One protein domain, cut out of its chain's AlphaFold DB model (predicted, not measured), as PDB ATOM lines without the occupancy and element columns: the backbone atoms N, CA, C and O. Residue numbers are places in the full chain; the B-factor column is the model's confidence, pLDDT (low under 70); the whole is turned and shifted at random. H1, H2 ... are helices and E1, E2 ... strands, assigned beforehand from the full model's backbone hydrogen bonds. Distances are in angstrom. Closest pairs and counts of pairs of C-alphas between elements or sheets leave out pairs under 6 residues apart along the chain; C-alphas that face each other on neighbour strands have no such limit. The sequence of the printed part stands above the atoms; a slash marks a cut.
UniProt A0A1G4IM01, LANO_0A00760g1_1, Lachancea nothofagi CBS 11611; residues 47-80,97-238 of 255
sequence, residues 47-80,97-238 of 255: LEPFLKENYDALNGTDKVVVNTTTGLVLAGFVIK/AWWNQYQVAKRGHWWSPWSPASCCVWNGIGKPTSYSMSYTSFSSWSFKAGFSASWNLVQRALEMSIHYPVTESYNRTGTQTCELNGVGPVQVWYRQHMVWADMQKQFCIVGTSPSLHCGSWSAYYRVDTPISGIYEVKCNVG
ATOM      1  N   LEU A  47     309.752 259.081  79.032       54.78
ATOM      2  CA  LEU A  47     310.581 257.938  78.665       54.78
ATOM      3  C   LEU A  47     309.821 256.827  77.922       54.78
ATOM      4  O   LEU A  47     310.473 256.091  77.199       54.78
ATOM      5  N   GLU A  48     308.497 256.698  78.047       57.09
ATOM      6  CA  GLU A  48     307.702 255.643  77.386       57.09
ATOM      7  C   GLU A  48     307.803 255.695  75.855       57.09
ATOM      8  O   GLU A  48     308.193 254.687  75.262       57.09
ATOM      9  N   PRO A  49     307.557 256.842  75.182       61.28
ATOM     10  CA  PRO A  49     307.686 256.912  73.728       61.28
ATOM     11  C   PRO A  49     309.104 256.564  73.280       61.28
ATOM     12  O   PRO A  49     309.286 255.811  72.332       61.28
ATOM     13  N   PHE A  50     310.104 257.044  74.021       63.41
ATOM     14  CA  PHE A  50     311.511 256.782  73.748       63.41
ATOM     15  C   PHE A  50     311.874 255.301  73.930       63.41
ATOM     16  O   PHE A  50     312.529 254.723  73.068       63.41
ATOM     17  N   LEU A  51     311.448 254.666  75.024       65.56
ATOM     18  CA  LEU A  51     311.711 253.250  75.290       65.56
ATOM     19  C   LEU A  51     310.972 252.354  74.295       65.56
ATOM     20  O   LEU A  51     311.541 251.360  73.857       65.56
ATOM     21  N   LYS A  52     309.748 252.722  73.901       65.56
ATOM     22  CA  LYS A  52     308.946 252.005  72.904       65.56
ATOM     23  C   LYS A  52     309.541 252.123  71.502       65.56
ATOM     24  O   LYS A  52     309.681 251.115  70.820       65.56
ATOM     25  N   GLU A  53     309.938 253.327  71.091       65.00
ATOM     26  CA  GLU A  53     310.577 253.581  69.791       65.00
ATOM     27  C   GLU A  53     311.941 252.890  69.681       65.00
ATOM     28  O   GLU A  53     312.325 252.428  68.609       65.00
ATOM     29  N   ASN A  54     312.661 252.769  70.797       63.78
ATOM     30  CA  ASN A  54     314.006 252.212  70.818       63.78
ATOM     31  C   ASN A  54     314.067 250.786  71.393       63.78
ATOM     32  O   ASN A  54     315.166 250.286  71.588       63.78
ATOM     33  N   TYR A  55     312.943 250.106  71.644       64.56
ATOM     34  CA  TYR A  55     312.902 248.817  72.356       64.56
ATOM     35  C   TYR A  55     313.827 247.755  71.734       64.56
ATOM     36  O   TYR A  55     314.751 247.253  72.385       64.56
ATOM     37  N   ASP A  56     313.660 247.476  70.438       61.59
ATOM     38  CA  ASP A  56     314.499 246.520  69.700       61.59
ATOM     39  C   ASP A  56     315.954 247.011  69.598       61.59
ATOM     40  O   ASP A  56     316.926 246.244  69.639       61.59
ATOM     41  N   ALA A  57     316.119 248.333  69.539       59.53
ATOM     42  CA  ALA A  57     317.400 249.016  69.547       59.53
ATOM     43  C   ALA A  57     318.034 249.116  70.944       59.53
ATOM     44  O   ALA A  57     319.166 249.566  71.018       59.53
ATOM     45  N   LEU A  58     317.387 248.666  72.021       62.47
ATOM     46  CA  LEU A  58     317.866 248.770  73.406       62.47
ATOM     47  C   LEU A  58     318.060 247.412  74.073       62.47
ATOM     48  O   LEU A  58     318.848 247.305  75.007       62.47
ATOM     49  N   ASN A  59     317.399 246.370  73.574       60.25
ATOM     50  CA  ASN A  59     317.574 245.019  74.086       60.25
ATOM     51  C   ASN A  59     319.005 244.507  73.788       60.25
ATOM     52  O   ASN A  59     319.406 244.418  72.620       60.25
ATOM     53  N   GLY A  60     319.792 244.226  74.838       56.22
ATOM     54  CA  GLY A  60     321.194 243.778  74.768       56.22
ATOM     55  C   GLY A  60     322.175 244.617  75.611       56.22
ATOM     56  O   GLY A  60     321.903 245.760  75.966       56.22
ATOM     57  N   THR A  61     323.342 244.054  75.944       55.16
ATOM     58  CA  THR A  61     324.219 244.562  77.020       55.16
ATOM     59  C   THR A  61     325.080 245.785  76.680       55.16
ATOM     60  O   THR A  61     325.495 246.483  77.602       55.16
ATOM     61  N   ASP A  62     325.298 246.108  75.400       61.97
ATOM     62  CA  ASP A  62     326.304 247.114  74.992       61.97
ATOM     63  C   ASP A  62     325.726 248.385  74.357       61.97
ATOM     64  O   ASP A  62     326.455 249.215  73.803       61.97
ATOM     65  N   LYS A  63     324.406 248.560  74.417       77.44
ATOM     66  CA  LYS A  63     323.745 249.675  73.742       77.44
ATOM     67  C   LYS A  63     323.716 250.909  74.644       77.44
ATOM     68  O   LYS A  63     323.235 250.872  75.777       77.44
ATOM     69  N   VAL A  64     324.274 251.999  74.124       84.50
ATOM     70  CA  VAL A  64     324.312 253.320  74.755       84.50
ATOM     71  C   VAL A  64     323.378 254.225  73.975       84.50
ATOM     72  O   VAL A  64     323.567 254.402  72.771       84.50
ATOM     73  N   VAL A  65     322.406 254.828  74.654       85.75
ATOM     74  CA  VAL A  65     321.492 255.789  74.032       85.75
ATOM     75  C   VAL A  65     321.539 257.110  74.761       85.75
ATOM     76  O   VAL A  65     321.777 257.196  75.962       85.75
ATOM     77  N   VAL A  66     321.360 258.163  73.989       84.19
ATOM     78  CA  VAL A  66     321.472 259.534  74.428       84.19
ATOM     79  C   VAL A  66     320.079 260.142  74.472       84.19
ATOM     80  O   VAL A  66     319.405 260.218  73.448       84.19
ATOM     81  N   ASN A  67     319.658 260.609  75.645       84.94
ATOM     82  CA  ASN A  67     318.496 261.475  75.749       84.94
ATOM     83  C   ASN A  67     318.943 262.909  75.448       84.94
ATOM     84  O   ASN A  67     319.520 263.586  76.296       84.94
ATOM     85  N   THR A  68     318.681 263.368  74.229       80.12
ATOM     86  CA  THR A  68     319.072 264.704  73.751       80.12
ATOM     87  C   THR A  68     318.337 265.841  74.459       80.12
ATOM     88  O   THR A  68     318.835 266.963  74.470       80.12
ATOM     89  N   THR A  69     317.183 265.566  75.076       81.50
ATOM     90  CA  THR A  69     316.413 266.566  75.833       81.50
ATOM     91  C   THR A  69     317.059 266.840  77.186       81.50
ATOM     92  O   THR A  69     317.169 267.988  77.603       81.50
ATOM     93  N   THR A  70     317.502 265.789  77.880       82.31
ATOM     94  CA  THR A  70     318.069 265.903  79.234       82.31
ATOM     95  C   THR A  70     319.596 265.910  79.263       82.31
ATOM     96  O   THR A  70     320.186 266.234  80.289       82.31
ATOM     97  N   GLY A  71     320.257 265.535  78.164       83.19
ATOM     98  CA  GLY A  71     321.705 265.331  78.117       83.19
ATOM     99  C   GLY A  71     322.174 264.088  78.884       83.19
ATOM    100  O   GLY A  71     323.372 263.929  79.126       83.19
ATOM    101  N   LEU A  72     321.251 263.206  79.281       89.31
ATOM    102  CA  LEU A  72     321.570 261.965  79.979       89.31
ATOM    103  C   LEU A  72     321.969 260.873  78.991       89.31
ATOM    104  O   LEU A  72     321.369 260.712  77.927       89.31
ATOM    105  N   VAL A  73     322.952 260.073  79.386       89.94
ATOM    106  CA  VAL A  73     323.350 258.869  78.658       89.94
ATOM    107  C   VAL A  73     322.803 257.654  79.390       89.94
ATOM    108  O   VAL A  73     322.980 257.514  80.595       89.94
ATOM    109  N   LEU A  74     322.123 256.776  78.670       89.62
ATOM    110  CA  LEU A  74     321.452 255.596  79.190       89.62
ATOM    111  C   LEU A  74     322.182 254.353  78.673       89.62
ATOM    112  O   LEU A  74     322.487 254.274  77.483       89.62
ATOM    113  N   ALA A  75     322.479 253.393  79.545       88.75
ATOM    114  CA  ALA A  75     323.192 252.174  79.166       88.75
ATOM    115  C   ALA A  75     322.842 250.977  80.059       88.75
ATOM    116  O   ALA A  75     322.373 251.137  81.190       88.75
ATOM    117  N   GLY A  76     323.144 249.771  79.569       84.94
ATOM    118  CA  GLY A  76     322.940 248.522  80.308       84.94
ATOM    119  C   GLY A  76     321.462 248.213  80.531       84.94
ATOM    120  O   GLY A  76     321.065 247.899  81.653       84.94
ATOM    121  N   PHE A  77     320.659 248.380  79.481       83.50
ATOM    122  CA  PHE A  77     319.231 248.107  79.515       83.50
ATOM    123  C   PHE A  77     318.967 246.613  79.649       83.50
ATOM    124  O   PHE A  77     319.542 245.792  78.933       83.50
ATOM    125  N   VAL A  78     318.044 246.273  80.537       82.56
ATOM    126  CA  VAL A  78     317.435 244.951  80.583       82.56
ATOM    127  C   VAL A  78     315.935 245.133  80.666       82.56
ATOM    128  O   VAL A  78     315.440 245.869  81.521       82.56
ATOM    129  N   ILE A  79     315.225 244.461  79.768       74.81
ATOM    130  CA  ILE A  79     313.772 244.505  79.691       74.81
ATOM    131  C   ILE A  79     313.257 243.086  79.909       74.81
ATOM    132  O   ILE A  79     313.669 242.153  79.219       74.81
ATOM    133  N   LYS A  80     312.392 242.907  80.908       73.38
ATOM    134  CA  LYS A  80     311.730 241.631  81.176       73.38
ATOM    135  C   LYS A  80     310.437 241.583  80.369       73.38
ATOM    136  O   LYS A  80     309.591 242.462  80.503       73.38
ATOM    137  N   ALA A  97     311.555 246.962  83.483       82.50
ATOM    138  CA  ALA A  97     312.875 247.240  82.929       82.50
ATOM    139  C   ALA A  97     313.789 247.941  83.933       82.50
ATOM    140  O   ALA A  97     313.334 248.580  84.884       82.50
ATOM    141  N   TRP A  98     315.094 247.843  83.690       87.50
ATOM    142  CA  TRP A  98     316.101 248.615  84.409       87.50
ATOM    143  C   TRP A  98     317.273 249.008  83.517       87.50
ATOM    144  O   TRP A  98     317.562 248.361  82.512       87.50
ATOM    145  N   TRP A  99     317.945 250.090  83.897       90.00
ATOM    146  CA  TRP A  99     319.108 250.623  83.196       90.00
ATOM    147  C   TRP A  99     319.954 251.494  84.124       90.00
ATOM    148  O   TRP A  99     319.585 251.798  85.261       90.00
ATOM    149  N   ASN A 100     321.108 251.922  83.626       91.50
ATOM    150  CA  ASN A 100     321.937 252.927  84.269       91.50
ATOM    151  C   ASN A 100     321.853 254.240  83.493       91.50
ATOM    152  O   ASN A 100     321.948 254.249  82.267       91.50
ATOM    153  N   GLN A 101     321.712 255.347  84.213       92.06
ATOM    154  CA  GLN A 101     321.798 256.695  83.667       92.06
ATOM    155  C   GLN A 101     323.114 257.332  84.080       92.06
ATOM    156  O   GLN A 101     323.578 257.144  85.205       92.06
ATOM    157  N   TYR A 102     323.693 258.104  83.175       92.44
ATOM    158  CA  TYR A 102     324.957 258.786  83.350       92.44
ATOM    159  C   TYR A 102     324.786 260.258  83.007       92.44
ATOM    160  O   TYR A 102     324.113 260.603  82.034       92.44
ATOM    161  N   GLN A 103     325.428 261.115  83.792       92.81
ATOM    162  CA  GLN A 103     325.456 262.555  83.556       92.81
ATOM    163  C   GLN A 103     326.870 263.110  83.680       92.81
ATOM    164  O   GLN A 103     327.684 262.598  84.452       92.81
ATOM    165  N   VAL A 104     327.135 264.195  82.953       93.75
ATOM    166  CA  VAL A 104     328.327 265.031  83.127       93.75
ATOM    167  C   VAL A 104     327.968 266.173  84.070       93.75
ATOM    168  O   VAL A 104     327.286 267.115  83.683       93.75
ATOM    169  N   ALA A 105     328.431 266.093  85.316       94.06
ATOM    170  CA  ALA A 105     328.113 267.087  86.338       94.06
ATOM    171  C   ALA A 105     329.028 268.317  86.272       94.06
ATOM    172  O   ALA A 105     328.595 269.441  86.513       94.06
ATOM    173  N   LYS A 106     330.310 268.106  85.958       94.81
ATOM    174  CA  LYS A 106     331.302 269.170  85.764       94.81
ATOM    175  C   LYS A 106     332.191 268.823  84.588       94.81
ATOM    176  O   LYS A 106     332.390 267.646  84.288       94.81
ATOM    177  N   ARG A 107     332.741 269.843  83.940       95.19
ATOM    178  CA  ARG A 107     333.614 269.666  82.783       95.19
ATOM    179  C   ARG A 107     334.560 270.834  82.583       95.19
ATOM    180  O   ARG A 107     334.292 271.943  83.042       95.19
ATOM    181  N   GLY A 108     335.615 270.573  81.833       95.31
ATOM    182  CA  GLY A 108     336.563 271.573  81.383       95.31
ATOM    183  C   GLY A 108     337.546 270.982  80.387       95.31
ATOM    184  O   GLY A 108     337.418 269.843  79.938       95.31
ATOM    185  N   HIS A 109     338.543 271.777  80.039       96.06
ATOM    186  CA  HIS A 109     339.640 271.359  79.184       96.06
ATOM    187  C   HIS A 109     340.939 271.977  79.684       96.06
ATOM    188  O   HIS A 109     340.941 273.012  80.353       96.06
ATOM    189  N   TRP A 110     342.055 271.351  79.356       96.88
ATOM    190  CA  TRP A 110     343.369 271.742  79.842       96.88
ATOM    191  C   TRP A 110     344.454 271.248  78.893       96.88
ATOM    192  O   TRP A 110     344.279 270.258  78.191       96.88
ATOM    193  N   TRP A 111     345.583 271.941  78.852       97.69
ATOM    194  CA  TRP A 111     346.739 271.489  78.086       97.69
ATOM    195  C   TRP A 111     347.568 270.518  78.915       97.69
ATOM    196  O   TRP A 111     347.941 270.860  80.040       97.69
ATOM    197  N   SER A 112     347.904 269.354  78.352       96.94
ATOM    198  CA  SER A 112     348.861 268.442  78.976       96.94
ATOM    199  C   SER A 112     350.189 269.157  79.251       96.94
ATOM    200  O   SER A 112     350.522 270.138  78.569       96.94
ATOM    201  N   PRO A 113     350.998 268.675  80.213       96.69
ATOM    202  CA  PRO A 113     352.358 269.159  80.336       96.69
ATOM    203  C   PRO A 113     353.100 268.910  79.023       96.69
ATOM    204  O   PRO A 113     352.817 267.951  78.301       96.69
ATOM    205  N   TRP A 114     354.064 269.775  78.735       96.62
ATOM    206  CA  TRP A 114     354.998 269.552  77.646       96.62
ATOM    207  C   TRP A 114     355.825 268.292  77.924       96.62
ATOM    208  O   TRP A 114     356.425 268.168  78.995       96.62
ATOM    209  N   SER A 115     355.896 267.390  76.948       95.12
ATOM    210  CA  SER A 115     356.745 266.201  76.996       95.12
ATOM    211  C   SER A 115     357.656 266.117  75.768       95.12
ATOM    212  O   SER A 115     357.254 266.532  74.679       95.12
ATOM    213  N   PRO A 116     358.869 265.565  75.910       95.38
ATOM    214  CA  PRO A 116     359.702 265.199  74.771       95.38
ATOM    215  C   PRO A 116     358.964 264.263  73.808       95.38
ATOM    216  O   PRO A 116     358.320 263.315  74.251       95.38
ATOM    217  N   ALA A 117     359.066 264.526  72.507       95.44
ATOM    218  CA  ALA A 117     358.431 263.729  71.454       95.44
ATOM    219  C   ALA A 117     359.427 263.205  70.404       95.44
ATOM    220  O   ALA A 117     359.058 262.415  69.537       95.44
ATOM    221  N   SER A 118     360.692 263.622  70.477       94.88
ATOM    222  CA  SER A 118     361.779 263.136  69.624       94.88
ATOM    223  C   SER A 118     363.053 262.893  70.427       94.88
ATOM    224  O   SER A 118     363.221 263.414  71.533       94.88
ATOM    225  N   CYS A 119     364.010 262.192  69.820       93.12
ATOM    226  CA  CYS A 119     365.399 262.206  70.276       93.12
ATOM    227  C   CYS A 119     365.983 263.622  70.240       93.12
ATOM    228  O   CYS A 119     365.517 264.466  69.470       93.12
ATOM    229  N   CYS A 120     367.015 263.862  71.050       92.94
ATOM    230  CA  CYS A 120     367.855 265.040  70.886       92.94
ATOM    231  C   CYS A 120     368.752 264.903  69.656       92.94
ATOM    232  O   CYS A 120     369.226 263.813  69.339       92.94
ATOM    233  N   VAL A 121     369.047 266.033  69.027       92.31
ATOM    234  CA  VAL A 121     370.142 266.172  68.067       92.31
ATOM    235  C   VAL A 121     371.099 267.231  68.593       92.31
ATOM    236  O   VAL A 121     370.660 268.268  69.085       92.31
ATOM    237  N   TRP A 122     372.399 266.961  68.522       91.81
ATOM    238  CA  TRP A 122     373.432 267.873  69.001       91.81
ATOM    239  C   TRP A 122     374.055 268.661  67.847       91.81
ATOM    240  O   TRP A 122     374.493 268.070  66.858       91.81
ATOM    241  N   ASN A 123     374.165 269.982  67.993       90.50
ATOM    242  CA  ASN A 123     374.998 270.812  67.126       90.50
ATOM    243  C   ASN A 123     376.308 271.148  67.839       90.50
ATOM    244  O   ASN A 123     376.321 271.934  68.781       90.50
ATOM    245  N   GLY A 124     377.417 270.570  67.376       88.31
ATOM    246  CA  GLY A 124     378.756 270.860  67.901       88.31
ATOM    247  C   GLY A 124     379.470 272.027  67.210       88.31
ATOM    248  O   GLY A 124     380.536 272.435  67.654       88.31
ATOM    249  N   ILE A 125     378.921 272.557  66.112       83.56
ATOM    250  CA  ILE A 125     379.637 273.467  65.202       83.56
ATOM    251  C   ILE A 125     379.447 274.939  65.610       83.56
ATOM    252  O   ILE A 125     380.207 275.809  65.188       83.56
ATOM    253  N   GLY A 126     378.427 275.240  66.421       82.31
ATOM    254  CA  GLY A 126     378.142 276.598  66.899       82.31
ATOM    255  C   GLY A 126     377.591 277.549  65.836       82.31
ATOM    256  O   GLY A 126     377.385 278.727  66.114       82.31
ATOM    257  N   LYS A 127     377.339 277.051  64.622       88.75
ATOM    258  CA  LYS A 127     376.728 277.801  63.521       88.75
ATOM    259  C   LYS A 127     375.214 277.564  63.482       88.75
ATOM    260  O   LYS A 127     374.788 276.481  63.889       88.75
ATOM    261  N   PRO A 128     374.421 278.534  62.980       91.75
ATOM    262  CA  PRO A 128     373.008 278.332  62.672       91.75
ATOM    263  C   PRO A 128     372.801 277.103  61.785       91.75
ATOM    264  O   PRO A 128     373.366 277.030  60.692       91.75
ATOM    265  N   THR A 129     372.009 276.150  62.268       93.56
ATOM    266  CA  THR A 129     371.702 274.900  61.564       93.56
ATOM    267  C   THR A 129     370.228 274.559  61.739       93.56
ATOM    268  O   THR A 129     369.679 274.709  62.830       93.56
ATOM    269  N   SER A 130     369.619 274.046  60.672       95.19
ATOM    270  CA  SER A 130     368.247 273.546  60.663       95.19
ATOM    271  C   SER A 130     368.242 272.018  60.713       95.19
ATOM    272  O   SER A 130     368.946 271.367  59.936       95.19
ATOM    273  N   TYR A 131     367.451 271.436  61.613       93.31
ATOM    274  CA  TYR A 131     367.273 269.991  61.736       93.31
ATOM    275  C   TYR A 131     365.818 269.611  61.484       93.31
ATOM    276  O   TYR A 131     364.927 270.042  62.208       93.31
ATOM    277  N   SER A 132     365.572 268.756  60.489       96.06
ATOM    278  CA  SER A 132     364.266 268.115  60.312       96.06
ATOM    279  C   SER A 132     364.182 266.892  61.221       96.06
ATOM    280  O   SER A 132     364.923 265.925  61.038       96.06
ATOM    281  N   MET A 133     363.324 266.956  62.236       94.00
ATOM    282  CA  MET A 133     363.252 265.965  63.305       94.00
ATOM    283  C   MET A 133     361.903 265.254  63.295       94.00
ATOM    284  O   MET A 133     360.855 265.889  63.420       94.00
ATOM    285  N   SER A 134     361.925 263.928  63.189       94.50
ATOM    286  CA  SER A 134     360.724 263.112  63.370       94.50
ATOM    287  C   SER A 134     360.331 263.053  64.843       94.50
ATOM    288  O   SER A 134     361.192 262.916  65.716       94.50
ATOM    289  N   TYR A 135     359.034 263.113  65.119       93.69
ATOM    290  CA  TYR A 135     358.484 262.973  66.461       93.69
ATOM    291  C   TYR A 135     357.305 262.000  66.477       93.69
ATOM    292  O   TYR A 135     356.593 261.859  65.481       93.69
ATOM    293  N   THR A 136     357.100 261.358  67.627       92.62
ATOM    294  CA  THR A 136     355.961 260.481  67.912       92.62
ATOM    295  C   THR A 136     355.425 260.798  69.302       92.62
ATOM    296  O   THR A 136     356.189 260.991  70.244       92.62
ATOM    297  N   SER A 137     354.105 260.842  69.446       92.00
ATOM    298  CA  SER A 137     353.417 261.103  70.707       92.00
ATOM    299  C   SER A 137     352.158 260.254  70.809       92.00
ATOM    300  O   SER A 137     351.507 259.955  69.808       92.00
ATOM    301  N   PHE A 138     351.813 259.873  72.033       92.88
ATOM    302  CA  PHE A 138     350.617 259.104  72.330       92.88
ATOM    303  C   PHE A 138     349.922 259.708  73.545       92.88
ATOM    304  O   PHE A 138     350.555 260.025  74.550       92.88
ATOM    305  N   SER A 139     348.612 259.882  73.453       92.81
ATOM    306  CA  SER A 139     347.753 260.261  74.571       92.81
ATOM    307  C   SER A 139     346.537 259.353  74.568       92.81
ATOM    308  O   SER A 139     345.915 259.169  73.527       92.81
ATOM    309  N   SER A 140     346.189 258.785  75.714       93.44
ATOM    310  CA  SER A 140     344.985 257.972  75.870       93.44
ATOM    311  C   SER A 140     344.057 258.589  76.896       93.44
ATOM    312  O   SER A 140     344.476 259.352  77.770       93.44
ATOM    313  N   TRP A 141     342.785 258.237  76.794       92.00
ATOM    314  CA  TRP A 141     341.835 258.485  77.852       92.00
ATOM    315  C   TRP A 141     342.239 257.754  79.136       92.00
ATOM    316  O   TRP A 141     342.991 256.774  79.125       92.00
ATOM    317  N   SER A 142     341.744 258.258  80.257       88.69
ATOM    318  CA  SER A 142     341.905 257.640  81.565       88.69
ATOM    319  C   SER A 142     340.694 257.937  82.439       88.69
ATOM    320  O   SER A 142     339.988 258.930  82.244       88.69
ATOM    321  N   PHE A 143     340.452 257.067  83.412       85.38
ATOM    322  CA  PHE A 143     339.411 257.237  84.415       85.38
ATOM    323  C   PHE A 143     339.982 256.952  85.801       85.38
ATOM    324  O   PHE A 143     340.886 256.127  85.969       85.38
ATOM    325  N   LYS A 144     339.451 257.630  86.820       80.12
ATOM    326  CA  LYS A 144     339.782 257.297  88.211       80.12
ATOM    327  C   LYS A 144     339.266 255.899  88.569       80.12
ATOM    328  O   LYS A 144     338.164 255.518  88.177       80.12
ATOM    329  N   ALA A 145     340.060 255.163  89.350       69.50
ATOM    330  CA  ALA A 145     339.743 253.811  89.804       69.50
ATOM    331  C   ALA A 145     338.331 253.711  90.417       69.50
ATOM    332  O   ALA A 145     337.892 254.608  91.137       69.50
ATOM    333  N   GLY A 146     337.634 252.607  90.134       67.38
ATOM    334  CA  GLY A 146     336.270 252.350  90.616       67.38
ATOM    335  C   GLY A 146     335.153 252.736  89.640       67.38
ATOM    336  O   GLY A 146     333.990 252.450  89.916       67.38
ATOM    337  N   PHE A 147     335.485 253.327  88.491       71.19
ATOM    338  CA  PHE A 147     334.561 253.505  87.373       71.19
ATOM    339  C   PHE A 147     334.925 252.537  86.251       71.19
ATOM    340  O   PHE A 147     336.059 252.528  85.796       71.19
ATOM    341  N   SER A 148     333.977 251.724  85.797       72.06
ATOM    342  CA  SER A 148     334.111 250.978  84.548       72.06
ATOM    343  C   SER A 148     332.984 251.438  83.639       72.06
ATOM    344  O   SER A 148     331.805 251.248  83.945       72.06
ATOM    345  N   ALA A 149     333.351 252.122  82.564       79.62
ATOM    346  CA  ALA A 149     332.448 252.484  81.490       79.62
ATOM    347  C   ALA A 149     333.157 252.211  80.170       79.62
ATOM    348  O   ALA A 149     334.369 252.396  80.065       79.62
ATOM    349  N   SER A 150     332.403 251.768  79.171       86.94
ATOM    350  CA  SER A 150     332.930 251.636  77.821       86.94
ATOM    351  C   SER A 150     333.269 253.016  77.251       86.94
ATOM    352  O   SER A 150     332.610 254.012  77.571       86.94
ATOM    353  N   TRP A 151     334.270 253.073  76.370       89.31
ATOM    354  CA  TRP A 151     334.624 254.307  75.668       89.31
ATOM    355  C   TRP A 151     333.411 254.924  74.954       89.31
ATOM    356  O   TRP A 151     333.187 256.124  75.066       89.31
ATOM    357  N   ASN A 152     332.561 254.106  74.323       88.50
ATOM    358  CA  ASN A 152     331.343 254.573  73.652       88.50
ATOM    359  C   ASN A 152     330.425 255.385  74.581       88.50
ATOM    360  O   ASN A 152     329.860 256.394  74.165       88.50
ATOM    361  N   LEU A 153     330.285 254.977  75.844       89.25
ATOM    362  CA  LEU A 153     329.482 255.704  76.825       89.25
ATOM    363  C   LEU A 153     330.095 257.065  77.146       89.25
ATOM    364  O   LEU A 153     329.411 258.090  77.105       89.25
ATOM    365  N   VAL A 154     331.392 257.061  77.445       90.00
ATOM    366  CA  VAL A 154     332.163 258.266  77.755       90.00
ATOM    367  C   VAL A 154     332.112 259.243  76.586       90.00
ATOM    368  O   VAL A 154     331.751 260.401  76.779       90.00
ATOM    369  N   GLN A 155     332.403 258.772  75.376       91.19
ATOM    370  CA  GLN A 155     332.381 259.567  74.158       91.19
ATOM    371  C   GLN A 155     331.035 260.272  73.989       91.19
ATOM    372  O   GLN A 155     331.000 261.495  73.887       91.19
ATOM    373  N   ARG A 156     329.921 259.532  74.058       88.31
ATOM    374  CA  ARG A 156     328.575 260.108  73.915       88.31
ATOM    375  C   ARG A 156     328.258 261.153  74.983       88.31
ATOM    376  O   ARG A 156     327.682 262.192  74.668       88.31
ATOM    377  N   ALA A 157     328.649 260.902  76.232       88.38
ATOM    378  CA  ALA A 157     328.426 261.843  77.328       88.38
ATOM    379  C   ALA A 157     329.216 263.150  77.137       88.38
ATOM    380  O   ALA A 157     328.710 264.240  77.418       88.38
ATOM    381  N   LEU A 158     330.453 263.045  76.645       88.88
ATOM    382  CA  LEU A 158     331.350 264.179  76.435       88.88
ATOM    383  C   LEU A 158     331.010 264.985  75.183       88.88
ATOM    384  O   LEU A 158     330.996 266.212  75.261       88.88
ATOM    385  N   GLU A 159     330.707 264.328  74.062       84.69
ATOM    386  CA  GLU A 159     330.364 264.985  72.792       84.69
ATOM    387  C   GLU A 159     329.148 265.904  72.946       84.69
ATOM    388  O   GLU A 159     329.183 267.049  72.503       84.69
ATOM    389  N   MET A 160     328.119 265.447  73.666       78.12
ATOM    390  CA  MET A 160     326.958 266.276  74.004       78.12
ATOM    391  C   MET A 160     327.282 267.461  74.909       78.12
ATOM    392  O   MET A 160     326.598 268.480  74.894       78.12
ATOM    393  N   SER A 161     328.275 267.297  75.777       80.00
ATOM    394  CA  SER A 161     328.523 268.235  76.861       80.00
ATOM    395  C   SER A 161     329.507 269.331  76.466       80.00
ATOM    396  O   SER A 161     329.370 270.475  76.892       80.00
ATOM    397  N   ILE A 162     330.543 268.994  75.703       78.62
ATOM    398  CA  ILE A 162     331.748 269.827  75.583       78.62
ATOM    399  C   ILE A 162     331.938 270.338  74.145       78.62
ATOM    400  O   ILE A 162     332.701 271.274  73.940       78.62
ATOM    401  N   HIS A 163     331.193 269.813  73.163       82.75
ATOM    402  CA  HIS A 163     331.266 270.216  71.746       82.75
ATOM    403  C   HIS A 163     332.671 270.111  71.118       82.75
ATOM    404  O   HIS A 163     332.929 270.695  70.067       82.75
ATOM    405  N   TYR A 164     333.581 269.354  71.735       85.88
ATOM    406  CA  TYR A 164     334.861 268.977  71.142       85.88
ATOM    407  C   TYR A 164     334.803 267.525  70.661       85.88
ATOM    408  O   TYR A 164     334.245 266.682  71.369       85.88
ATOM    409  N   PRO A 165     335.417 267.198  69.510       90.62
ATOM    410  CA  PRO A 165     335.591 265.813  69.102       90.62
ATOM    411  C   PRO A 165     336.618 265.153  70.027       90.62
ATOM    412  O   PRO A 165     337.797 265.505  70.011       90.62
ATOM    413  N   VAL A 166     336.187 264.207  70.853       93.81
ATOM    414  CA  VAL A 166     337.070 263.459  71.762       93.81
ATOM    415  C   VAL A 166     337.428 262.102  71.163       93.81
ATOM    416  O   VAL A 166     336.700 261.573  70.328       93.81
ATOM    417  N   THR A 167     338.560 261.531  71.569       94.25
ATOM    418  CA  THR A 167     338.997 260.209  71.096       94.25
ATOM    419  C   THR A 167     339.517 259.354  72.241       94.25
ATOM    420  O   THR A 167     340.058 259.864  73.223       94.25
ATOM    421  N   GLU A 168     339.366 258.037  72.114       93.94
ATOM    422  CA  GLU A 168     339.843 257.090  73.120       93.94
ATOM    423  C   GLU A 168     341.360 257.195  73.258       93.94
ATOM    424  O   GLU A 168     341.925 257.267  74.345       93.94
ATOM    425  N   SER A 169     342.037 257.257  72.120       94.81
ATOM    426  CA  SER A 169     343.460 257.510  72.057       94.81
ATOM    427  C   SER A 169     343.790 258.383  70.862       94.81
ATOM    428  O   SER A 169     343.057 258.450  69.871       94.81
ATOM    429  N   TYR A 170     344.899 259.092  70.978       94.25
ATOM    430  CA  TYR A 170     345.414 259.985  69.970       94.25
ATOM    431  C   TYR A 170     346.907 259.722  69.818       94.25
ATOM    432  O   TYR A 170     347.709 260.048  70.691       94.25
ATOM    433  N   ASN A 171     347.256 259.075  68.709       94.12
ATOM    434  CA  ASN A 171     348.633 258.851  68.301       94.12
ATOM    435  C   ASN A 171     348.988 259.846  67.197       94.12
ATOM    436  O   ASN A 171     348.253 259.971  66.206       94.12
ATOM    437  N   ARG A 172     350.114 260.542  67.358       93.62
ATOM    438  CA  ARG A 172     350.644 261.436  66.335       93.62
ATOM    439  C   ARG A 172     352.106 261.227  66.070       93.62
ATOM    440  O   ARG A 172     352.930 261.286  66.974       93.62
ATOM    441  N   THR A 173     352.382 261.071  64.786       95.38
ATOM    442  CA  THR A 173     353.703 261.070  64.188       95.38
ATOM    443  C   THR A 173     353.799 262.241  63.222       95.38
ATOM    444  O   THR A 173     352.813 262.625  62.588       95.38
ATOM    445  N   GLY A 174     354.980 262.827  63.111       95.56
ATOM    446  CA  GLY A 174     355.213 263.926  62.187       95.56
ATOM    447  C   GLY A 174     356.680 264.300  62.116       95.56
ATOM    448  O   GLY A 174     357.529 263.671  62.746       95.56
ATOM    449  N   THR A 175     356.966 265.342  61.347       96.69
ATOM    450  CA  THR A 175     358.279 265.975  61.283       96.69
ATOM    451  C   THR A 175     358.153 267.433  61.697       96.69
ATOM    452  O   THR A 175     357.161 268.096  61.401       96.69
ATOM    453  N   GLN A 176     359.149 267.928  62.420       97.00
ATOM    454  CA  GLN A 176     359.257 269.320  62.823       97.00
ATOM    455  C   GLN A 176     360.655 269.809  62.471       97.00
ATOM    456  O   GLN A 176     361.651 269.206  62.868       97.00
ATOM    457  N   THR A 177     360.723 270.917  61.740       97.44
ATOM    458  CA  THR A 177     361.988 271.598  61.484       97.44
ATOM    459  C   THR A 177     362.338 272.466  62.684       97.44
ATOM    460  O   THR A 177     361.531 273.297  63.112       97.44
ATOM    461  N   CYS A 178     363.526 272.249  63.240       96.50
ATOM    462  CA  CYS A 178     364.049 272.973  64.382       96.50
ATOM    463  C   CYS A 178     365.301 273.755  64.005       96.50
ATOM    464  O   CYS A 178     366.308 273.178  63.601       96.50
ATOM    465  N   GLU A 179     365.234 275.068  64.197       95.19
ATOM    466  CA  GLU A 179     366.362 275.972  63.995       95.19
ATOM    467  C   GLU A 179     367.190 276.078  65.276       95.19
ATOM    468  O   GLU A 179     366.658 276.331  66.361       95.19
ATOM    469  N   LEU A 180     368.502 275.901  65.145       92.50
ATOM    470  CA  LEU A 180     369.449 275.953  66.248       92.50
ATOM    471  C   LEU A 180     370.560 276.963  65.955       92.50
ATOM    472  O   LEU A 180     371.441 276.722  65.132       92.50
ATOM    473  N   ASN A 181     370.540 278.078  66.685       91.31
ATOM    474  CA  ASN A 181     371.537 279.143  66.598       91.31
ATOM    475  C   ASN A 181     372.596 278.977  67.697       91.31
ATOM    476  O   ASN A 181     372.522 279.640  68.728       91.31
ATOM    477  N   GLY A 182     373.562 278.079  67.495       91.38
ATOM    478  CA  GLY A 182     374.675 277.884  68.430       91.38
ATOM    479  C   GLY A 182     375.001 276.422  68.712       91.38
ATOM    480  O   GLY A 182     374.575 275.523  67.987       91.38
ATOM    481  N   VAL A 183     375.810 276.201  69.749       92.69
ATOM    482  CA  VAL A 183     376.175 274.861  70.229       92.69
ATOM    483  C   VAL A 183     375.105 274.367  71.196       92.69
ATOM    484  O   VAL A 183     374.638 275.134  72.035       92.69
ATOM    485  N   GLY A 184     374.745 273.090  71.101       93.44
ATOM    486  CA  GLY A 184     373.917 272.425  72.105       93.44
ATOM    487  C   GLY A 184     372.892 271.456  71.522       93.44
ATOM    488  O   GLY A 184     372.875 271.209  70.310       93.44
ATOM    489  N   PRO A 185     372.030 270.893  72.381       94.94
ATOM    490  CA  PRO A 185     370.991 269.971  71.966       94.94
ATOM    491  C   PRO A 185     369.738 270.712  71.492       94.94
ATOM    492  O   PRO A 185     369.371 271.774  72.006       94.94
ATOM    493  N   VAL A 186     369.032 270.095  70.550       95.38
ATOM    494  CA  VAL A 186     367.677 270.458  70.137       95.38
ATOM    495  C   VAL A 186     366.770 269.234  70.193       95.38
ATOM    496  O   VAL A 186     367.202 268.120  69.900       95.38
ATOM    497  N   GLN A 187     365.518 269.431  70.602       95.88
ATOM    498  CA  GLN A 187     364.530 268.366  70.746       95.88
ATOM    499  C   GLN A 187     363.128 268.873  70.409       95.88
ATOM    500  O   GLN A 187     362.765 269.996  70.766       95.88
ATOM    501  N   VAL A 188     362.313 268.024  69.782       97.31
ATOM    502  CA  VAL A 188     360.888 268.279  69.565       97.31
ATOM    503  C   VAL A 188     360.110 267.922  70.825       97.31
ATOM    504  O   VAL A 188     360.284 266.852  71.410       97.31
ATOM    505  N   TRP A 189     359.235 268.828  71.235       97.19
ATOM    506  CA  TRP A 189     358.332 268.672  72.364       97.19
ATOM    507  C   TRP A 189     356.892 268.753  71.888       97.19
ATOM    508  O   TRP A 189     356.582 269.464  70.932       97.19
ATOM    509  N   TYR A 190     356.022 268.040  72.589       97.25
ATOM    510  CA  TYR A 190     354.609 267.897  72.283       97.25
ATOM    511  C   TYR A 190     353.761 268.196  73.517       97.25
ATOM    512  O   TYR A 190     354.171 267.907  74.646       97.25
ATOM    513  N   ARG A 191     352.566 268.741  73.304       97.62
ATOM    514  CA  ARG A 191     351.484 268.696  74.290       97.62
ATOM    515  C   ARG A 191     350.136 268.488  73.615       97.62
ATOM    516  O   ARG A 191     349.873 269.028  72.542       97.62
ATOM    517  N   GLN A 192     349.273 267.738  74.282       97.94
ATOM    518  CA  GLN A 192     347.918 267.422  73.852       97.94
ATOM    519  C   GLN A 192     346.915 268.357  74.532       97.94
ATOM    520  O   GLN A 192     347.029 268.619  75.732       97.94
ATOM    521  N   HIS A 193     345.892 268.819  73.809       97.38
ATOM    522  CA  HIS A 193     344.736 269.446  74.449       97.38
ATOM    523  C   HIS A 193     343.808 268.348  74.967       97.38
ATOM    524  O   HIS A 193     343.356 267.486  74.211       97.38
ATOM    525  N   MET A 194     343.569 268.351  76.270       96.88
ATOM    526  CA  MET A 194     342.781 267.353  76.979       96.88
ATOM    527  C   MET A 194     341.438 267.946  77.393       96.88
ATOM    528  O   MET A 194     341.327 269.125  77.732       96.88
ATOM    529  N   VAL A 195     340.423 267.099  77.431       96.25
ATOM    530  CA  VAL A 195     339.116 267.360  78.021       96.25
ATOM    531  C   VAL A 195     338.970 266.543  79.282       96.25
ATOM    532  O   VAL A 195     339.492 265.436  79.392       96.25
ATOM    533  N   TRP A 196     338.234 267.105  80.227       95.38
ATOM    534  CA  TRP A 196     337.973 266.495  81.506       95.38
ATOM    535  C   TRP A 196     336.468 266.589  81.808       95.38
ATOM    536  O   TRP A 196     335.865 267.645  81.622       95.38
ATOM    537  N   ALA A 197     335.840 265.504  82.280       94.75
ATOM    538  CA  ALA A 197     334.509 265.530  82.901       94.75
ATOM    539  C   ALA A 197     334.446 264.785  84.240       94.75
ATOM    540  O   ALA A 197     335.140 263.790  84.430       94.75
ATOM    541  N   ASP A 198     333.628 265.280  85.166       94.69
ATOM    542  CA  ASP A 198     333.203 264.538  86.351       94.69
ATOM    543  C   ASP A 198     331.841 263.916  86.054       94.69
ATOM    544  O   ASP A 198     330.842 264.623  85.887       94.69
ATOM    545  N   MET A 199     331.818 262.592  85.957       93.12
ATOM    546  CA  MET A 199     330.634 261.815  85.624       93.12
ATOM    547  C   MET A 199     329.995 261.228  86.879       93.12
ATOM    548  O   MET A 199     330.687 260.865  87.829       93.12
ATOM    549  N   GLN A 200     328.674 261.101  86.869       93.62
ATOM    550  CA  GLN A 200     327.927 260.345  87.873       93.62
ATOM    551  C   GLN A 200     327.056 259.303  87.188       93.62
ATOM    552  O   GLN A 200     326.689 259.457  86.025       93.62
ATOM    553  N   LYS A 201     326.726 258.256  87.936       93.06
ATOM    554  CA  LYS A 201     325.882 257.143  87.525       93.06
ATOM    555  C   LYS A 201     324.727 256.998  88.513       93.06
ATOM    556  O   LYS A 201     324.959 257.071  89.714       93.06
ATOM    557  N   GLN A 202     323.521 256.733  88.034       93.56
ATOM    558  CA  GLN A 202     322.409 256.266  88.865       93.56
ATOM    559  C   GLN A 202     321.738 255.058  88.219       93.56
ATOM    560  O   GLN A 202     321.743 254.911  86.997       93.56
ATOM    561  N   PHE A 203     321.187 254.178  89.045       93.06
ATOM    562  CA  PHE A 203     320.419 253.022  88.597       93.06
ATOM    563  C   PHE A 203     318.936 253.379  88.573       93.06
ATOM    564  O   PHE A 203     318.452 253.978  89.532       93.06
ATOM    565  N   CYS A 204     318.228 253.013  87.510       90.12
ATOM    566  CA  CYS A 204     316.804 253.284  87.358       90.12
ATOM    567  C   CYS A 204     316.038 252.010  87.024       90.12
ATOM    568  O   CYS A 204     316.530 251.161  86.279       90.12
ATOM    569  N   ILE A 205     314.827 251.913  87.563       89.06
ATOM    570  CA  ILE A 205     313.868 250.840  87.326       89.06
ATOM    571  C   ILE A 205     312.509 251.436  86.969       89.06
ATOM    572  O   ILE A 205     312.141 252.505  87.458       89.06
ATOM    573  N   VAL A 206     311.755 250.716  86.149       84.31
ATOM    574  CA  VAL A 206     310.333 250.974  85.906       84.31
ATOM    575  C   VAL A 206     309.554 249.703  86.200       84.31
ATOM    576  O   VAL A 206     310.004 248.608  85.842       84.31
ATOM    577  N   GLY A 207     308.431 249.851  86.901       80.12
ATOM    578  CA  GLY A 207     307.588 248.734  87.292       80.12
ATOM    579  C   GLY A 207     306.278 248.602  86.513       80.12
ATOM    580  O   GLY A 207     306.015 249.369  85.595       80.12
ATOM    581  N   THR A 208     305.460 247.613  86.884       69.75
ATOM    582  CA  THR A 208     304.099 247.363  86.367       69.75
ATOM    583  C   THR A 208     303.136 248.485  86.745       69.75
ATOM    584  O   THR A 208     302.218 248.802  85.991       69.75
ATOM    585  N   SER A 209     303.376 249.128  87.891       71.62
ATOM    586  CA  SER A 209     302.891 250.478  88.160       71.62
ATOM    587  C   SER A 209     303.863 251.468  87.504       71.62
ATOM    588  O   SER A 209     305.067 251.344  87.739       71.62
ATOM    589  N   PRO A 210     303.392 252.440  86.697       63.53
ATOM    590  CA  PRO A 210     304.223 253.260  85.804       63.53
ATOM    591  C   PRO A 210     305.126 254.288  86.515       63.53
ATOM    592  O   PRO A 210     305.484 255.319  85.947       63.53
ATOM    593  N   SER A 211     305.515 254.050  87.766       75.19
ATOM    594  CA  SER A 211     306.446 254.908  88.483       75.19
ATOM    595  C   SER A 211     307.896 254.573  88.121       75.19
ATOM    596  O   SER A 211     308.430 253.502  88.424       75.19
ATOM    597  N   LEU A 212     308.567 255.537  87.490       84.38
ATOM    598  CA  LEU A 212     310.019 255.543  87.349       84.38
ATOM    599  C   LEU A 212     310.667 255.744  88.722       84.38
ATOM    600  O   LEU A 212     310.468 256.776  89.364       84.38
ATOM    601  N   HIS A 213     311.517 254.806  89.132       88.69
ATOM    602  CA  HIS A 213     312.331 254.942  90.333       88.69
ATOM    603  C   HIS A 213     313.809 254.935  89.966       88.69
ATOM    604  O   HIS A 213     314.331 253.944  89.464       88.69
ATOM    605  N   CYS A 214     314.499 256.033  90.258       91.06
ATOM    606  CA  CYS A 214     315.950 256.117  90.156       91.06
ATOM    607  C   CYS A 214     316.563 256.214  91.553       91.06
ATOM    608  O   CYS A 214     316.068 256.946  92.412       91.06
ATOM    609  N   GLY A 215     317.641 255.465  91.782       93.06
ATOM    610  CA  GLY A 215     318.468 255.608  92.974       93.06
ATOM    611  C   GLY A 215     319.234 256.932  92.977       93.06
ATOM    612  O   GLY A 215     319.221 257.686  92.007       93.06
ATOM    613  N   SER A 216     319.940 257.211  94.070       95.62
ATOM    614  CA  SER A 216     320.802 258.390  94.150       95.62
ATOM    615  C   SER A 216     321.955 258.319  93.148       95.62
ATOM    616  O   SER A 216     322.487 257.246  92.853       95.62
ATOM    617  N   TRP A 217     322.392 259.487  92.683       94.88
ATOM    618  CA  TRP A 217     323.629 259.615  91.926       94.88
ATOM    619  C   TRP A 217     324.832 259.113  92.728       94.88
ATOM    620  O   TRP A 217     324.976 259.391  93.919       94.88
ATOM    621  N   SER A 218     325.724 258.406  92.043       93.06
ATOM    622  CA  SER A 218     327.007 257.964  92.572       93.06
ATOM    623  C   SER A 218     327.914 259.139  92.950       93.06
ATOM    624  O   SER A 218     327.681 260.297  92.590       93.06
ATOM    625  N   ALA A 219     329.043 258.812  93.580       93.44
ATOM    626  CA  ALA A 219     330.180 259.723  93.647       93.44
ATOM    627  C   ALA A 219     330.652 260.148  92.242       93.44
ATOM    628  O   ALA A 219     330.343 259.501  91.235       93.44
ATOM    629  N   TYR A 220     331.411 261.244  92.192       93.44
ATOM    630  CA  TYR A 220     332.012 261.744  90.961       93.44
ATOM    631  C   TYR A 220     333.167 260.857  90.500       93.44
ATOM    632  O   TYR A 220     334.115 260.608  91.248       93.44
ATOM    633  N   TYR A 221     333.132 260.481  89.228       91.94
ATOM    634  CA  TYR A 221     334.218 259.801  88.543       91.94
ATOM    635  C   TYR A 221     334.829 260.741  87.513       91.94
ATOM    636  O   TYR A 221     334.162 261.164  86.569       91.94
ATOM    637  N   ARG A 222     336.105 261.086  87.702       93.75
ATOM    638  CA  ARG A 222     336.838 261.906  86.736       93.75
ATOM    639  C   ARG A 222     337.265 261.042  85.556       93.75
ATOM    640  O   ARG A 222     337.917 260.015  85.751       93.75
ATOM    641  N   VAL A 223     336.925 261.523  84.368       93.75
ATOM    642  CA  VAL A 223     337.448 261.062  83.088       93.75
ATOM    643  C   VAL A 223     338.252 262.189  82.453       93.75
ATOM    644  O   VAL A 223     337.844 263.355  82.503       93.75
ATOM    645  N   ASP A 224     339.378 261.823  81.855       95.25
ATOM    646  CA  ASP A 224     340.233 262.694  81.059       95.25
ATOM    647  C   ASP A 224     340.448 262.038  79.690       95.25
ATOM    648  O   ASP A 224     340.716 260.841  79.617       95.25
ATOM    649  N   THR A 225     340.310 262.790  78.600       95.62
ATOM    650  CA  THR A 225     340.432 262.274  77.224       95.62
ATOM    651  C   THR A 225     341.066 263.313  76.299       95.62
ATOM    652  O   THR A 225     340.847 264.513  76.488       95.62
ATOM    653  N   PRO A 226     341.877 262.901  75.312       96.75
ATOM    654  CA  PRO A 226     342.411 263.821  74.313       96.75
ATOM    655  C   PRO A 226     341.316 264.380  73.391       96.75
ATOM    656  O   PRO A 226     340.443 263.652  72.908       96.75
ATOM    657  N   ILE A 227     341.410 265.675  73.079       95.50
ATOM    658  CA  ILE A 227     340.652 266.284  71.982       95.50
ATOM    659  C   ILE A 227     341.326 265.925  70.657       95.50
ATOM    660  O   ILE A 227     342.500 266.224  70.423       95.50
ATOM    661  N   SER A 228     340.569 265.307  69.757       93.62
ATOM    662  CA  SER A 228     341.050 264.940  68.433       93.62
ATOM    663  C   SER A 228     341.469 266.183  67.648       93.62
ATOM    664  O   SER A 228     340.726 267.156  67.544       93.62
ATOM    665  N   GLY A 229     342.674 266.153  67.082       93.75
ATOM    666  CA  GLY A 229     343.161 267.210  66.197       93.75
ATOM    667  C   GLY A 229     343.765 268.428  66.895       93.75
ATOM    668  O   GLY A 229     344.380 269.233  66.206       93.75
ATOM    669  N   ILE A 230     343.657 268.562  68.224       96.00
ATOM    670  CA  ILE A 230     344.133 269.758  68.937       96.00
ATOM    671  C   ILE A 230     345.365 269.437  69.784       96.00
ATOM    672  O   ILE A 230     345.286 268.806  70.836       96.00
ATOM    673  N   TYR A 231     346.522 269.884  69.308       97.00
ATOM    674  CA  TYR A 231     347.820 269.647  69.929       97.00
ATOM    675  C   TYR A 231     348.794 270.767  69.561       97.00
ATOM    676  O   TYR A 231     348.550 271.539  68.634       97.00
ATOM    677  N   GLU A 232     349.916 270.836  70.270       98.00
ATOM    678  CA  GLU A 232     351.013 271.734  69.928       98.00
ATOM    679  C   GLU A 232     352.341 270.989  69.870       98.00
ATOM    680  O   GLU A 232     352.594 270.050  70.631       98.00
ATOM    681  N   VAL A 233     353.205 271.471  68.982       97.69
ATOM    682  CA  VAL A 233     354.566 270.985  68.784       97.69
ATOM    683  C   VAL A 233     355.501 272.180  68.811       97.69
ATOM    684  O   VAL A 233     355.177 273.240  68.278       97.69
ATOM    685  N   LYS A 234     356.666 272.026  69.434       97.44
ATOM    686  CA  LYS A 234     357.715 273.045  69.396       97.44
ATOM    687  C   LYS A 234     359.097 272.426  69.455       97.44
ATOM    688  O   LYS A 234     359.264 271.284  69.874       97.44
ATOM    689  N   CYS A 235     360.088 273.234  69.117       97.19
ATOM    690  CA  CYS A 235     361.487 272.915  69.335       97.19
ATOM    691  C   CYS A 235     361.951 273.555  70.641       97.19
ATOM    692  O   CYS A 235     361.799 274.762  70.831       97.19
ATOM    693  N   ASN A 236     362.535 272.756  71.524       96.50
ATOM    694  CA  ASN A 236     363.317 273.266  72.640       96.50
ATOM    695  C   ASN A 236     364.800 273.117  72.315       96.50
ATOM    696  O   ASN A 236     365.229 272.100  71.772       96.50
ATOM    697  N   VAL A 237     365.569 274.137  72.681       94.38
ATOM    698  CA  VAL A 237     367.004 274.259  72.419       94.38
ATOM    699  C   VAL A 237     367.723 274.547  73.730       94.38
ATOM    700  O   VAL A 237     367.275 275.413  74.481       94.38
ATOM    701  N   GLY A 238     368.847 273.872  73.960       92.06
ATOM    702  CA  GLY A 238     369.686 274.039  75.147       92.06
ATOM    703  C   GLY A 238     369.588 272.859  76.111       92.06
ATOM    704  O   GLY A 238     368.563 272.175  76.190       92.06
TER     705      GLY A 238
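AT A GLANCE: This is residues 47 to 80 and 97 to 238 of the 255 residues of the protein "LANO_0A00760g1_1" of Lachancea nothofagi CBS 11611 (UniProt A0A1G4IM01). The domain is a long, slim rod of strands built along one very long strand, E7, which runs most of its length. Towards one end E7 joins E1, E2, E3 and E8 in a twisted sheet that curls round the helix H3; towards the other end it pairs with E9 and E4, and the two-stranded ribbon of E5 and E6 packs on E7 and E9 there. Printed are 176 residues, with three named helices and nine named strands in the order H1 H2 E1 E2 E3 E4 E5 H3 E6 E7 E8 E9, and the class is mostly strand. The larger sheet is branched and the smaller one is E5 - E6, with antiparallel neighbours in both. The whole is only just loose, close to extended, with a radius of gyration of the C-alphas of 23.1 A and spans of 83 by 29 by 24 A.

IN THESE COORDINATES: Find C-alpha 184 at (373.917, 272.425, 72.105); from there E7, residues 184 to 207, runs 72.1 A to C-alpha 207 at (307.588, 248.734, 87.292). Beside it look for E3, residues 97 to 111, 41.9 A long, and E9, residues 221 to 237, 39.3 A long; E3 bends by 52 degrees at residue 108 and E9 by 79 degrees at residue 229. The short strands E4, residues 121 to 123, and E8, residues 212 to 214, belong to this sheet too, as do E1, residues 64 to 67, and E2, residues 72 to 79, which bends by 67 degrees at residue 76. The other sheet has E5, residues 128 to 140, 37.1 A long, and E6, residues 169 to 181, 35.9 A long, which bends by 53 degrees at residue 174. The helix H3, residues 151 to 162, is 15.8 A long. H1, residues 47 to 53, begins at C-alpha 47 (310.581, 257.938, 78.665), and H2 is residues 55 to 58.

HOW THE PARTS SIT: Start at E7, whose pairing is staggered: E3 and E4 lie on one side of it, E8 and E9 on the other side. With E3, look at N 101 and O 202, 2.8 A apart, within hydrogen-bond range; with E9, at N 189 and O 234, 2.8 A; with E4, at N 121 and O 186, 2.9 A; and in the hairpin E7 and E8, at N 205 and O 213, 2.8 A. On from E3, N 100 and O 75 of E2 are 2.9 A apart, and in the hairpin E1 and E2, N 74 and O 65 are 2.8 A apart. This twisted sheet curls round H3; the closest C-alphas of H3 and E3 are those of Ala 157 and Val 104, 6.6 A apart. E5 and E6 are antiparallel, with N 137 and O 172 2.8 A apart. The closest C-alphas of E6 and E9 are those of Cys 178 and Cys 235, 5.6 A apart. H2 only grazes the branched sheet, with its residues 55 to 58, while H1 is only just not on it, with 4 pairs of C-alphas within 10 A. H1 and H2 are close but not clearly touching, with C-alphas 51 and 58 7.8 A apart, and H1 and H3 are apart. In H1 and H3 every O i to N i+4 pair is within hydrogen-bond range, and H2 is too short for such a pair.

THE WHOLE: The two C-alphas farthest apart, those of Ile 125 and Ser 209, are 83.3 A from each other. Residues 81 to 96 are not printed, and C-alphas 80 and 97 stand 6.0 A apart across this cut, in the link from E2 to E3. Of the links that are printed whole, none is long. The mean pLDDT of the printed part is 87.6; look for values under 70 at residues 47 to 62, 145 to 146, 208 and 210.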